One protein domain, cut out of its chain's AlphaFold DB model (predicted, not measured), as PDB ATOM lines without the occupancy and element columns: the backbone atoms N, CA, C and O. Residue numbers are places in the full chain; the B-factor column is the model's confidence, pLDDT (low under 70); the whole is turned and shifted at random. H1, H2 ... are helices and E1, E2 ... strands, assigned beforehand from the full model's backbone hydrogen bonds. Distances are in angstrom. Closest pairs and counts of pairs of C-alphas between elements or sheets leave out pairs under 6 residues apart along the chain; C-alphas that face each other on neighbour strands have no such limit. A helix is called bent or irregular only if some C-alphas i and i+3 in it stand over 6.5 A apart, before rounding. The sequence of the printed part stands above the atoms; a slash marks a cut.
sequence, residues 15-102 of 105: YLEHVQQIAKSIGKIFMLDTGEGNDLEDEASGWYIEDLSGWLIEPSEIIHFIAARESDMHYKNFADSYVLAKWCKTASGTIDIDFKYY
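AT A GLANCE: This is residues 15 to 102 of the 105 residues of an uncharacterized protein of Anaerospora hongkongensis (UniProt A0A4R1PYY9). A strongly twisted sheet of four antiparallel strands curls round one helix, H1, while H2 and the short H3 sit at one end of the long axis and only graze the sheet. The printed part has 88 residues, with three named helices and four named strands in the order H1 E1 E2 H2 H3 E3 E4; the sheet runs E1 - E2 - E3 - E4, and the class is mixed, helices and strands. It is compact, with a radius of gyration of the C-alphas of 13.6 A, but elongated in outline, spanning 40 by 24 by 21 A.

HOW THE PARTS SIT: H1, residues 15 to 25, is on one face of the sheet, giving two layers, helix and sheet. Its C-alpha closest to E1, residues 29 to 42, is that of Gln 20, 5.5 A from that of Phe 30. E1 bends by 96 degrees at residue 37, and E2, residues 47 to 57, by 72 degrees at residue 50. E1 and E2 form an antiparallel hairpin, with N 36 and O 51 2.8 A apart. H2, residues 59 to 70, only grazes the sheet, with its residues 59 to 66. H3, residues 74 to 77, touches H2 only at the corner and only just, with 3 pairs of C-alphas within 8 A, made by residues 65 to 68 of H2 alone; the closest are Ala 68 and His 74, 4.6 A. H1 is apart from H2 and H3. E3, residues 82 to 89, is antiparallel to E2, with N 85 and O 52 2.7 A apart. E3 and E4, residues 95 to 101, form a hairpin, with N 86 and O 98 2.9 A apart. In H1 every O i to N i+4 pair is within hydrogen-bond range, in H2 6 of 8, and H3 is too short for such a pair.

IN THESE COORDINATES: H1 begins at C-alpha 15, (-139.747, 413.384, -31.222). E1 is 24.5 A long, E2 25.0 A, E3 22.8 A and H2 17.9 A; H2 is irregular, with C-alphas 60 and 63 7.5 A apart. E4 ends at C-alpha 101, (-158.277, 416.713, -24.186).

THE WHOLE: The C-alphas of Ser 71 and Ser 92, the two farthest apart, are 43.1 A apart. The printed part has no cut, the links between named elements are tight, and no printed residue is under 70 in pLDDT.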
ATOM      1  N   TYR A  15    -138.481 413.915 -31.693       93.81
ATOM      2  CA  TYR A  15    -139.747 413.384 -31.222       93.81
ATOM      3  C   TYR A  15    -140.818 414.482 -31.114       93.81
ATOM      4  O   TYR A  15    -141.940 414.292 -31.586       93.81
ATOM      5  N   LEU A  16    -140.477 415.670 -30.604       95.44
ATOM      6  CA  LEU A  16    -141.388 416.818 -30.628       95.44
ATOM      7  C   LEU A  16    -141.774 417.209 -32.062       95.44
ATOM      8  O   LEU A  16    -142.943 417.502 -32.319       95.44
ATOM      9  N   GLU A  17    -140.830 417.183 -33.009       95.12
ATOM     10  CA  GLU A  17    -141.147 417.425 -34.423       95.12
ATOM     11  C   GLU A  17    -142.163 416.407 -34.946       95.12
ATOM     12  O   GLU A  17    -143.116 416.785 -35.629       95.12
ATOM     13  N   HIS A  18    -141.999 415.127 -34.598       95.94
ATOM     14  CA  HIS A  18    -142.940 414.065 -34.958       95.94
ATOM     15  C   HIS A  18    -144.342 414.325 -34.394       95.94
ATOM     16  O   HIS A  18    -145.325 414.286 -35.139       95.94
ATOM     17  N   VAL A  19    -144.443 414.699 -33.115       97.06
ATOM     18  CA  VAL A  19    -145.713 415.091 -32.475       97.06
ATOM     19  C   VAL A  19    -146.357 416.271 -33.216       97.06
ATOM     20  O   VAL A  19    -147.555 416.249 -33.513       97.06
ATOM     21  N   GLN A  20    -145.567 417.281 -33.591       97.62
ATOM     22  CA  GLN A  20    -146.042 418.427 -34.367       97.62
ATOM     23  C   GLN A  20    -146.486 418.045 -35.786       97.62
ATOM     24  O   GLN A  20    -147.470 418.604 -36.278       97.62
ATOM     25  N   GLN A  21    -145.826 417.087 -36.447       97.44
ATOM     26  CA  GLN A  21    -146.278 416.585 -37.749       97.44
ATOM     27  C   GLN A  21    -147.610 415.838 -37.643       97.44
ATOM     28  O   GLN A  21    -148.476 416.028 -38.501       97.44
ATOM     29  N   ILE A  22    -147.820 415.047 -36.587       97.56
ATOM     30  CA  ILE A  22    -149.103 414.367 -36.365       97.56
ATOM     31  C   ILE A  22    -150.208 415.398 -36.111       97.56
ATOM     32  O   ILE A  22    -151.249 415.338 -36.766       97.56
ATOM     33  N   ALA A  23    -149.971 416.412 -35.274       98.19
ATOM     34  CA  ALA A  23    -150.911 417.523 -35.091       98.19
ATOM     35  C   ALA A  23    -151.233 418.244 -36.413       98.19
ATOM     36  O   ALA A  23    -152.397 418.495 -36.736       98.19
ATOM     37  N   LYS A  24    -150.213 418.511 -37.234       98.12
ATOM     38  CA  LYS A  24    -150.385 419.135 -38.550       98.12
ATOM     39  C   LYS A  24    -151.213 418.270 -39.501       98.12
ATOM     40  O   LYS A  24    -152.006 418.809 -40.271       98.12
ATOM     41  N   SER A  25    -151.064 416.946 -39.442       97.81
ATOM     42  CA  SER A  25    -151.815 416.002 -40.284       97.81
ATOM     43  C   SER A  25    -153.329 416.047 -40.037       97.81
ATOM     44  O   SER A  25    -154.107 415.804 -40.958       97.81
ATOM     45  N   ILE A  26    -153.743 416.446 -38.830       97.50
ATOM     46  CA  ILE A  26    -155.148 416.655 -38.446       97.50
ATOM     47  C   ILE A  26    -155.570 418.133 -38.512       97.50
ATOM     48  O   ILE A  26    -156.617 418.505 -37.984       97.50
ATOM     49  N   GLY A  27    -154.772 418.986 -39.164       98.00
ATOM     50  CA  GLY A  27    -155.089 420.400 -39.377       98.00
ATOM     51  C   GLY A  27    -154.866 421.300 -38.161       98.00
ATOM     52  O   GLY A  27    -155.393 422.406 -38.135       98.00
ATOM     53  N   LYS A  28    -154.098 420.852 -37.162       98.56
ATOM     54  CA  LYS A  28    -153.843 421.575 -35.908       98.56
ATOM     55  C   LYS A  28    -152.371 421.962 -35.759       98.56
ATOM     56  O   LYS A  28    -151.512 421.516 -36.515       98.56
ATOM     57  N   ILE A  29    -152.074 422.775 -34.749       98.31
ATOM     58  CA  ILE A  29    -150.712 423.078 -34.294       98.31
ATOM     59  C   ILE A  29    -150.586 422.638 -32.839       98.31
ATOM     60  O   ILE A  29    -151.420 423.004 -32.014       98.31
ATOM     61  N   PHE A  30    -149.541 421.867 -32.531       98.19
ATOM     62  CA  PHE A  30    -149.211 421.493 -31.160       98.19
ATOM     63  C   PHE A  30    -148.203 422.477 -30.558       98.19
ATOM     64  O   PHE A  30    -147.079 422.615 -31.049       98.19
ATOM     65  N   MET A  31    -148.616 423.152 -29.489       97.69
ATOM     66  CA  MET A  31    -147.801 424.074 -28.708       97.69
ATOM     67  C   MET A  31    -147.383 423.382 -27.411       97.69
ATOM     68  O   MET A  31    -148.227 423.161 -26.548       97.69
ATOM     69  N   LEU A  32    -146.096 423.059 -27.271       97.06
ATOM     70  CA  LEU A  32    -145.571 422.364 -26.093       97.06
ATOM     71  C   LEU A  32    -145.691 423.219 -24.820       97.06
ATOM     72  O   LEU A  32    -145.323 424.407 -24.824       97.06
ATOM     73  N   ASP A  33    -146.156 422.575 -23.748       96.31
ATOM     74  CA  ASP A  33    -146.045 423.046 -22.369       96.31
ATOM     75  C   ASP A  33    -144.888 422.338 -21.656       96.31
ATOM     76  O   ASP A  33    -143.835 422.936 -21.431       96.31
ATOM     77  N   THR A  34    -145.056 421.039 -21.388       95.19
ATOM     78  CA  THR A  34    -144.108 420.229 -20.621       95.19
ATOM     79  C   THR A  34    -144.115 418.761 -21.052       95.19
ATOM     80  O   THR A  34    -145.030 418.288 -21.729       95.19
ATOM     81  N   GLY A  35    -143.067 418.046 -20.647       95.12
ATOM     82  CA  GLY A  35    -143.040 416.589 -20.600       95.12
ATOM     83  C   GLY A  35    -143.816 416.052 -19.397       95.12
ATOM     84  O   GLY A  35    -143.852 416.692 -18.341       95.12
ATOM     85  N   GLU A  36    -144.459 414.900 -19.574       94.81
ATOM     86  CA  GLU A  36    -145.310 414.216 -18.589       94.81
ATOM     87  C   GLU A  36    -144.742 412.837 -18.190       94.81
ATOM     88  O   GLU A  36    -145.355 412.103 -17.407       94.81
ATOM     89  N   GLY A  37    -143.556 412.475 -18.695       91.50
ATOM     90  CA  GLY A  37    -142.892 411.206 -18.409       91.50
ATOM     91  C   GLY A  37    -143.424 410.036 -19.246       91.50
ATOM     92  O   GLY A  37    -143.788 410.203 -20.402       91.50
ATOM     93  N   ASN A  38    -143.510 408.826 -18.676       92.31
ATOM     94  CA  ASN A  38    -143.793 407.591 -19.437       92.31
ATOM     95  C   ASN A  38    -142.716 407.324 -20.510       92.31
ATOM     96  O   ASN A  38    -143.008 407.067 -21.677       92.31
ATOM     97  N   ASP A  39    -141.464 407.416 -20.078       92.50
ATOM     98  CA  ASP A  39    -140.301 407.486 -20.953       92.50
ATOM     99  C   ASP A  39    -140.019 406.177 -21.706       92.50
ATOM    100  O   ASP A  39    -140.152 405.073 -21.166       92.50
ATOM    101  N   LEU A  40    -139.527 406.306 -22.936       92.44
ATOM    102  CA  LEU A  40    -138.962 405.223 -23.730       92.44
ATOM    103  C   LEU A  40    -137.761 405.733 -24.533       92.44
ATOM    104  O   LEU A  40    -137.892 406.625 -25.366       92.44
ATOM    105  N   GLU A  41    -136.604 405.101 -24.353       91.44
ATOM    106  CA  GLU A  41    -135.502 405.210 -25.312       91.44
ATOM    107  C   GLU A  41    -135.766 404.235 -26.465       91.44
ATOM    108  O   GLU A  41    -135.664 403.015 -26.306       91.44
ATOM    109  N   ASP A  42    -136.159 404.746 -27.631       88.69
ATOM    110  CA  ASP A  42    -136.412 403.904 -28.797       88.69
ATOM    111  C   ASP A  42    -135.125 403.688 -29.594       88.69
ATOM    112  O   ASP A  42    -134.709 404.534 -30.382       88.69
ATOM    113  N   GLU A  43    -134.504 402.520 -29.426       87.25
ATOM    114  CA  GLU A  43    -133.232 402.171 -30.077       87.25
ATOM    115  C   GLU A  43    -133.266 402.279 -31.614       87.25
ATOM    116  O   GLU A  43    -132.239 402.536 -32.240       87.25
ATOM    117  N   ALA A  44    -134.434 402.079 -32.236       87.06
ATOM    118  CA  ALA A  44    -134.582 402.096 -33.689       87.06
ATOM    119  C   ALA A  44    -134.477 403.512 -34.279       87.06
ATOM    120  O   ALA A  44    -133.859 403.701 -35.328       87.06
ATOM    121  N   SER A  45    -135.092 404.496 -33.620       86.25
ATOM    122  CA  SER A  45    -135.083 405.904 -34.035       86.25
ATOM    123  C   SER A  45    -134.002 406.735 -33.337       86.25
ATOM    124  O   SER A  45    -133.636 407.805 -33.826       86.25
ATOM    125  N   GLY A  46    -133.487 406.252 -32.205       88.31
ATOM    126  CA  GLY A  46    -132.626 407.012 -31.305       88.31
ATOM    127  C   GLY A  46    -133.372 408.116 -30.549       88.31
ATOM    128  O   GLY A  46    -132.731 409.037 -30.044       88.31
ATOM    129  N   TRP A  47    -134.707 408.074 -30.518       91.81
ATOM    130  CA  TRP A  47    -135.517 409.072 -29.831       91.81
ATOM    131  C   TRP A  47    -135.608 408.779 -28.340       91.81
ATOM    132  O   TRP A  47    -135.749 407.627 -27.924       91.81
ATOM    133  N   TYR A  48    -135.592 409.850 -27.555       91.31
ATOM    134  CA  TYR A  48    -136.141 409.834 -26.211       91.31
ATOM    135  C   TYR A  48    -137.606 410.253 -26.320       91.31
ATOM    136  O   TYR A  48    -137.911 411.347 -26.788       91.31
ATOM    137  N   ILE A  49    -138.501 409.335 -25.984       93.75
ATOM    138  CA  ILE A  49    -139.944 409.487 -26.119       93.75
ATOM    139  C   ILE A  49    -140.520 409.655 -24.725       93.75
ATOM    140  O   ILE A  49    -140.183 408.885 -23.833       93.75
ATOM    141  N   GLU A  50    -141.437 410.595 -24.564       95.81
ATOM    142  CA  GLU A  50    -142.262 410.747 -23.369       95.81
ATOM    143  C   GLU A  50    -143.680 411.184 -23.770       95.81
ATOM    144  O   GLU A  50    -143.929 411.608 -24.904       95.81
ATOM    145  N   ASP A  51    -144.648 411.048 -22.872       97.62
ATOM    146  CA  ASP A  51    -145.927 411.731 -23.011       97.62
ATOM    147  C   ASP A  51    -145.679 413.244 -22.887       97.62
ATOM    148  O   ASP A  51    -144.872 413.688 -22.072       97.62
ATOM    149  N   LEU A  52    -146.372 414.046 -23.694       97.31
ATOM    150  CA  LEU A  52    -146.244 415.506 -23.666       97.31
ATOM    151  C   LEU A  52    -147.586 416.142 -23.346       97.31
ATOM    152  O   LEU A  52    -148.627 415.648 -23.772       97.31
ATOM    153  N   SER A  53    -147.579 417.286 -22.682       97.50
ATOM    154  CA  SER A  53    -148.761 418.125 -22.538       97.50
ATOM    155  C   SER A  53    -148.553 419.485 -23.193       97.50
ATOM    156  O   SER A  53    -147.434 419.963 -23.410       97.50
ATOM    157  N   GLY A  54    -149.656 420.080 -23.632       97.44
ATOM    158  CA  GLY A  54    -149.624 421.307 -24.409       97.44
ATOM    159  C   GLY A  54    -150.976 421.650 -25.002       97.44
ATOM    160  O   GLY A  54    -152.003 421.104 -24.611       97.44
ATOM    161  N   TRP A  55    -150.983 422.548 -25.980       98.25
ATOM    162  CA  TRP A  55    -152.208 423.006 -26.630       98.25
ATOM    163  C   TRP A  55    -152.279 422.549 -28.076       98.25
ATOM    164  O   TRP A  55    -151.331 422.729 -28.836       98.25
ATOM    165  N   LEU A  56    -153.435 422.021 -28.467       98.12
ATOM    166  CA  LEU A  56    -153.747 421.649 -29.839       98.12
ATOM    167  C   LEU A  56    -154.674 422.704 -30.458       98.12
ATOM    168  O   LEU A  56    -155.899 422.615 -30.356       98.12
ATOM    169  N   ILE A  57    -154.079 423.724 -31.074       98.25
ATOM    170  CA  ILE A  57    -154.786 424.923 -31.549       98.25
ATOM    171  C   ILE A  57    -155.050 424.892 -33.056       98.25
ATOM    172  O   ILE A  57    -154.400 424.170 -33.814       98.25
ATOM    173  N   GLU A  58    -155.998 425.717 -33.501       98.25
ATOM    174  CA  GLU A  58    -156.174 426.009 -34.925       98.25
ATOM    175  C   GLU A  58    -155.018 426.872 -35.454       98.25
ATOM    176  O   GLU A  58    -154.560 427.778 -34.749       98.25
ATOM    177  N   PRO A  59    -154.581 426.695 -36.714       98.12
ATOM    178  CA  PRO A  59    -153.557 427.550 -37.313       98.12
ATOM    179  C   PRO A  59    -153.897 429.046 -37.294       98.12
ATOM    180  O   PRO A  59    -152.999 429.876 -37.161       98.12
ATOM    181  N   SER A  60    -155.183 429.403 -37.391       98.25
ATOM    182  CA  SER A  60    -155.647 430.797 -37.313       98.25
ATOM    183  C   SER A  60    -155.439 431.434 -35.937       98.25
ATOM    184  O   SER A  60    -155.378 432.656 -35.838       98.25
ATOM    185  N   GLU A  61    -155.302 430.624 -34.888       98.25
ATOM    186  CA  GLU A  61    -155.174 431.084 -33.507       98.25
ATOM    187  C   GLU A  61    -153.721 431.287 -33.067       98.25
ATOM    188  O   GLU A  61    -153.483 431.752 -31.955       98.25
ATOM    189  N   ILE A  62    -152.729 430.997 -33.920       97.19
ATOM    190  CA  ILE A  62    -151.310 431.040 -33.531       97.19
ATOM    191  C   ILE A  62    -150.882 432.406 -32.973       97.19
ATOM    192  O   ILE A  62    -150.200 432.471 -31.951       97.19
ATOM    193  N   ILE A  63    -151.324 433.504 -33.594       98.06
ATOM    194  CA  ILE A  63    -150.991 434.866 -33.152       98.06
ATOM    195  C   ILE A  63    -151.645 435.159 -31.793       98.06
ATOM    196  O   ILE A  63    -150.994 435.704 -30.902       98.06
ATOM    197  N   HIS A  64    -152.905 434.756 -31.605       98.06
ATOM    198  CA  HIS A  64    -153.616 434.924 -30.336       98.06
ATOM    199  C   HIS A  64    -152.994 434.082 -29.220       98.06
ATOM    200  O   HIS A  64    -152.877 434.551 -28.087       98.06
ATOM    201  N   PHE A  65    -152.555 432.863 -29.537       98.06
ATOM    202  CA  PHE A  65    -151.887 431.982 -28.591       98.06
ATOM    203  C   PHE A  65    -150.555 432.569 -28.120       98.06
ATOM    204  O   PHE A  65    -150.314 432.623 -26.916       98.06
ATOM    205  N   ILE A  66    -149.715 433.058 -29.040       97.75
ATOM    206  CA  ILE A  66    -148.433 433.694 -28.696       97.75
ATOM    207  C   ILE A  66    -148.669 434.891 -27.767       97.75
ATOM    208  O   ILE A  66    -148.078 434.942 -26.690       97.75
ATOM    209  N   ALA A  67    -149.602 435.784 -28.109       98.12
ATOM    210  CA  ALA A  67    -149.936 436.935 -27.269       98.12
ATOM    211  C   ALA A  67    -150.465 436.525 -25.878       98.12
ATOM    212  O   ALA A  67    -150.131 437.142 -24.862       98.12
ATOM    213  N   ALA A  68    -151.273 435.461 -25.808       97.81
ATOM    214  CA  ALA A  68    -151.755 434.920 -24.541       97.81
ATOM    215  C   ALA A  68    -150.628 434.282 -23.716       97.81
ATOM    216  O   ALA A  68    -150.650 434.400 -22.494       97.81
ATOM    217  N   ARG A  69    -149.643 433.636 -24.349       96.06
ATOM    218  CA  ARG A  69    -148.476 433.054 -23.668       96.06
ATOM    219  C   ARG A  69    -147.560 434.140 -23.111       96.06
ATOM    220  O   ARG A  69    -147.179 434.064 -21.952       96.06
ATOM    221  N   GLU A  70    -147.295 435.192 -23.885       97.44
ATOM    222  CA  GLU A  70    -146.527 436.371 -23.446       97.44
ATOM    223  C   GLU A  70    -147.182 437.108 -22.268       97.44
ATOM    224  O   GLU A  70    -146.492 437.712 -21.450       97.44
ATOM    225  N   SER A  71    -148.513 437.037 -22.168       97.44
ATOM    226  CA  SER A  71    -149.293 437.644 -21.082       97.44
ATOM    227  C   SER A  71    -149.626 436.673 -19.943       97.44
ATOM    228  O   SER A  71    -150.388 437.037 -19.053       97.44
ATOM    229  N   ASP A  72    -149.126 435.434 -19.992       96.56
ATOM    230  CA  ASP A  72    -149.420 434.355 -19.036       96.56
ATOM    231  C   ASP A  72    -150.922 434.002 -18.890       96.56
ATOM    232  O   ASP A  72    -151.402 433.483 -17.887       96.56
ATOM    233  N   MET A  73    -151.696 434.273 -19.942       97.44
ATOM    234  CA  MET A  73    -153.146 434.059 -20.019       97.44
ATOM    235  C   MET A  73    -153.532 432.824 -20.838       97.44
ATOM    236  O   MET A  73    -154.711 432.495 -20.936       97.44
ATOM    237  N   HIS A  74    -152.569 432.135 -21.446       96.50
ATOM    238  CA  HIS A  74    -152.789 430.978 -22.315       96.50
ATOM    239  C   HIS A  74    -153.530 429.812 -21.631       96.50
ATOM    240  O   HIS A  74    -154.467 429.284 -22.225       96.50
ATOM    241  N   TYR A  75    -153.240 429.494 -20.361       94.94
ATOM    242  CA  TYR A  75    -154.019 428.504 -19.595       94.94
ATOM    243  C   TYR A  75    -155.496 428.873 -19.450       94.94
ATOM    244  O   TYR A  75    -156.340 427.990 -19.389       94.94
ATOM    245  N   LYS A  76    -155.828 430.170 -19.403       95.94
ATOM    246  CA  LYS A  76    -157.217 430.637 -19.326       95.94
ATOM    247  C   LYS A  76    -157.864 430.715 -20.707       95.94
ATOM    248  O   LYS A  76    -158.986 430.262 -20.888       95.94
ATOM    249  N   ASN A  77    -157.172 431.322 -21.668       97.00
ATOM    250  CA  ASN A  77    -157.725 431.640 -22.985       97.00
ATOM    251  C   ASN A  77    -157.804 430.415 -23.903       97.00
ATOM    252  O   ASN A  77    -158.625 430.394 -24.812       97.00
ATOM    253  N   PHE A  78    -156.965 429.408 -23.657       96.62
ATOM    254  CA  PHE A  78    -156.866 428.190 -24.457       96.62
ATOM    255  C   PHE A  78    -157.067 426.922 -23.614       96.62
ATOM    256  O   PHE A  78    -156.664 425.846 -24.044       96.62
ATOM    257  N   ALA A  79    -157.706 427.021 -22.440       95.69
ATOM    258  CA  ALA A  79    -157.967 425.886 -21.543       95.69
ATOM    259  C   ALA A  79    -158.562 424.674 -22.283       95.69
ATOM    260  O   ALA A  79    -158.054 423.561 -22.183       95.69
ATOM    261  N   ASP A  80    -159.578 424.919 -23.116       95.44
ATOM    262  CA  ASP A  80    -160.298 423.872 -23.853       95.44
ATOM    263  C   ASP A  80    -159.467 423.225 -24.974       95.44
ATOM    264  O   ASP A  80    -159.862 422.210 -25.543       95.44
ATOM    265  N   SER A  81    -158.319 423.814 -25.317       96.81
ATOM    266  CA  SER A  81    -157.374 423.263 -26.294       96.81
ATOM    267  C   SER A  81    -156.234 422.484 -25.639       96.81
ATOM    268  O   SER A  81    -155.380 421.973 -26.362       96.81
ATOM    269  N   TYR A  82    -156.189 422.405 -24.305       97.44
ATOM    270  CA  TYR A  82    -155.132 421.704 -23.586       97.44
ATOM    271  C   TYR A  82    -155.304 420.182 -23.695       97.44
ATOM    272  O   TYR A  82    -156.382 419.633 -23.439       97.44
ATOM    273  N   VAL A  83    -154.235 419.493 -24.090       98.00
ATOM    274  CA  VAL A  83    -154.220 418.057 -24.374       98.00
ATOM    275  C   VAL A  83    -153.006 417.374 -23.759       98.00
ATOM    276  O   VAL A  83    -151.934 417.963 -23.636       98.00
ATOM    277  N   LEU A  84    -153.174 416.092 -23.448       97.88
ATOM    278  CA  LEU A  84    -152.094 415.129 -23.274       97.88
ATOM    279  C   LEU A  84    -151.847 414.442 -24.624       97.88
ATOM    280  O   LEU A  84    -152.715 413.726 -25.119       97.88
ATOM    281  N   ALA A  85    -150.685 414.659 -25.222       98.00
ATOM    282  CA  ALA A  85    -150.170 413.919 -26.364       98.00
ATOM    283  C   ALA A  85    -149.552 412.608 -25.867       98.00
ATOM    284  O   ALA A  85    -148.386 412.556 -25.476       98.00
ATOM    285  N   LYS A  86    -150.367 411.552 -25.841       97.69
ATOM    286  CA  LYS A  86    -149.948 410.243 -25.353       97.69
ATOM    287  C   LYS A  86    -149.312 409.434 -26.472       97.69
ATOM    288  O   LYS A  86    -149.965 409.211 -27.495       97.69
ATOM    289  N   TRP A  87    -148.102 408.927 -26.268       96.56
ATOM    290  CA  TRP A  87    -147.487 408.060 -27.267       96.56
ATOM    291  C   TRP A  87    -147.983 406.620 -27.161       96.56
ATOM    292  O   TRP A  87    -148.343 406.105 -26.096       96.56
ATOM    293  N   CYS A  88    -147.988 405.935 -28.297       94.56
ATOM    294  CA  CYS A  88    -148.151 404.493 -28.351       94.56
ATOM    295  C   CYS A  88    -147.283 403.887 -29.452       94.56
ATOM    296  O   CYS A  88    -147.017 404.502 -30.484       94.56
ATOM    297  N   LYS A  89    -146.829 402.651 -29.229       92.94
ATOM    298  CA  LYS A  89    -146.121 401.873 -30.245       92.94
ATOM    299  C   LYS A  89    -147.128 400.997 -30.980       92.94
ATOM    300  O   LYS A  89    -147.779 400.140 -30.383       92.94
ATOM    301  N   THR A  90    -147.273 401.236 -32.273       91.94
ATOM    302  CA  THR A  90    -148.129 400.441 -33.160       91.94
ATOM    303  C   THR A  90    -147.589 399.016 -33.320       91.94
ATOM    304  O   THR A  90    -146.429 398.732 -33.015       91.94
ATOM    305  N   ALA A  91    -148.402 398.103 -33.861       91.19
ATOM    306  CA  ALA A  91    -147.976 396.725 -34.127       91.19
ATOM    307  C   ALA A  91    -146.788 396.626 -35.109       91.19
ATOM    308  O   ALA A  91    -146.049 395.645 -35.071       91.19
ATOM    309  N   SER A  92    -146.580 397.634 -35.967       91.31
ATOM    310  CA  SER A  92    -145.419 397.736 -36.863       91.31
ATOM    311  C   SER A  92    -144.171 398.315 -36.190       91.31
ATOM    312  O   SER A  92    -143.133 398.422 -36.837       91.31
ATOM    313  N   GLY A  93    -144.252 398.706 -34.917       87.56
ATOM    314  CA  GLY A  93    -143.154 399.327 -34.178       87.56
ATOM    315  C   GLY A  93    -143.041 400.843 -34.362       87.56
ATOM    316  O   GLY A  93    -142.150 401.443 -33.773       87.56
ATOM    317  N   THR A  94    -143.930 401.470 -35.136       90.94
ATOM    318  CA  THR A  94    -143.963 402.929 -35.336       90.94
ATOM    319  C   THR A  94    -144.573 403.627 -34.124       90.94
ATOM    320  O   THR A  94    -145.531 403.108 -33.546       90.94
ATOM    321  N   ILE A  95    -144.044 404.799 -33.770       93.69
ATOM    322  CA  ILE A  95    -144.576 405.664 -32.712       93.69
ATOM    323  C   ILE A  95    -145.726 406.505 -33.263       93.69
ATOM    324  O   ILE A  95    -145.561 407.196 -34.269       93.69
ATOM    325  N   ASP A  96    -146.874 406.454 -32.600       95.38
ATOM    326  CA  ASP A  96    -148.068 407.239 -32.913       95.38
ATOM    327  C   ASP A  96    -148.524 408.034 -31.680       95.38
ATOM    328  O   ASP A  96    -148.147 407.695 -30.555       95.38
ATOM    329  N   ILE A  97    -149.313 409.088 -31.892       97.69
ATOM    330  CA  ILE A  97    -149.714 410.049 -30.857       97.69
ATOM    331  C   ILE A  97    -151.237 410.154 -30.779       97.69
ATOM    332  O   ILE A  97    -151.905 410.521 -31.743       97.69
ATOM    333  N   ASP A  98    -151.777 409.899 -29.590       97.19
ATOM    334  CA  ASP A  98    -153.186 410.089 -29.249       97.19
ATOM    335  C   ASP A  98    -153.348 411.362 -28.404       97.19
ATOM    336  O   ASP A  98    -152.929 411.410 -27.243       97.19
ATOM    337  N   PHE A  99    -153.947 412.406 -28.983       97.69
ATOM    338  CA  PHE A  99    -154.207 413.669 -28.288       97.69
ATOM    339  C   PHE A  99    -155.483 413.587 -27.444       97.69
ATOM    340  O   PHE A  99    -156.602 413.568 -27.961       97.69
ATOM    341  N   LYS A 100    -155.324 413.614 -26.120       96.62
ATOM    342  CA  LYS A 100    -156.423 413.550 -25.152       96.62
ATOM    343  C   LYS A 100    -156.676 414.902 -24.517       96.62
ATOM    344  O   LYS A 100    -155.896 415.356 -23.689       96.62
ATOM    345  N   TYR A 101    -157.807 415.506 -24.854       94.38
ATOM    346  CA  TYR A 101    -158.277 416.713 -24.186       94.38
ATOM    347  C   TYR A 101    -158.531 416.450 -22.704       94.38
ATOM    348  O   TYR A 101    -159.220 415.487 -22.341       94.38
ATOM    349  N   TYR A 102    -158.028 417.343 -21.857       87.75
ATOM    350  CA  TYR A 102    -158.435 417.384 -20.462       87.75
ATOM    351  C   TYR A 102    -159.887 417.861 -20.436       87.75
ATOM    352  O   TYR A 102    -160.183 419.030 -20.661       87.75
TER     353      TYR A 102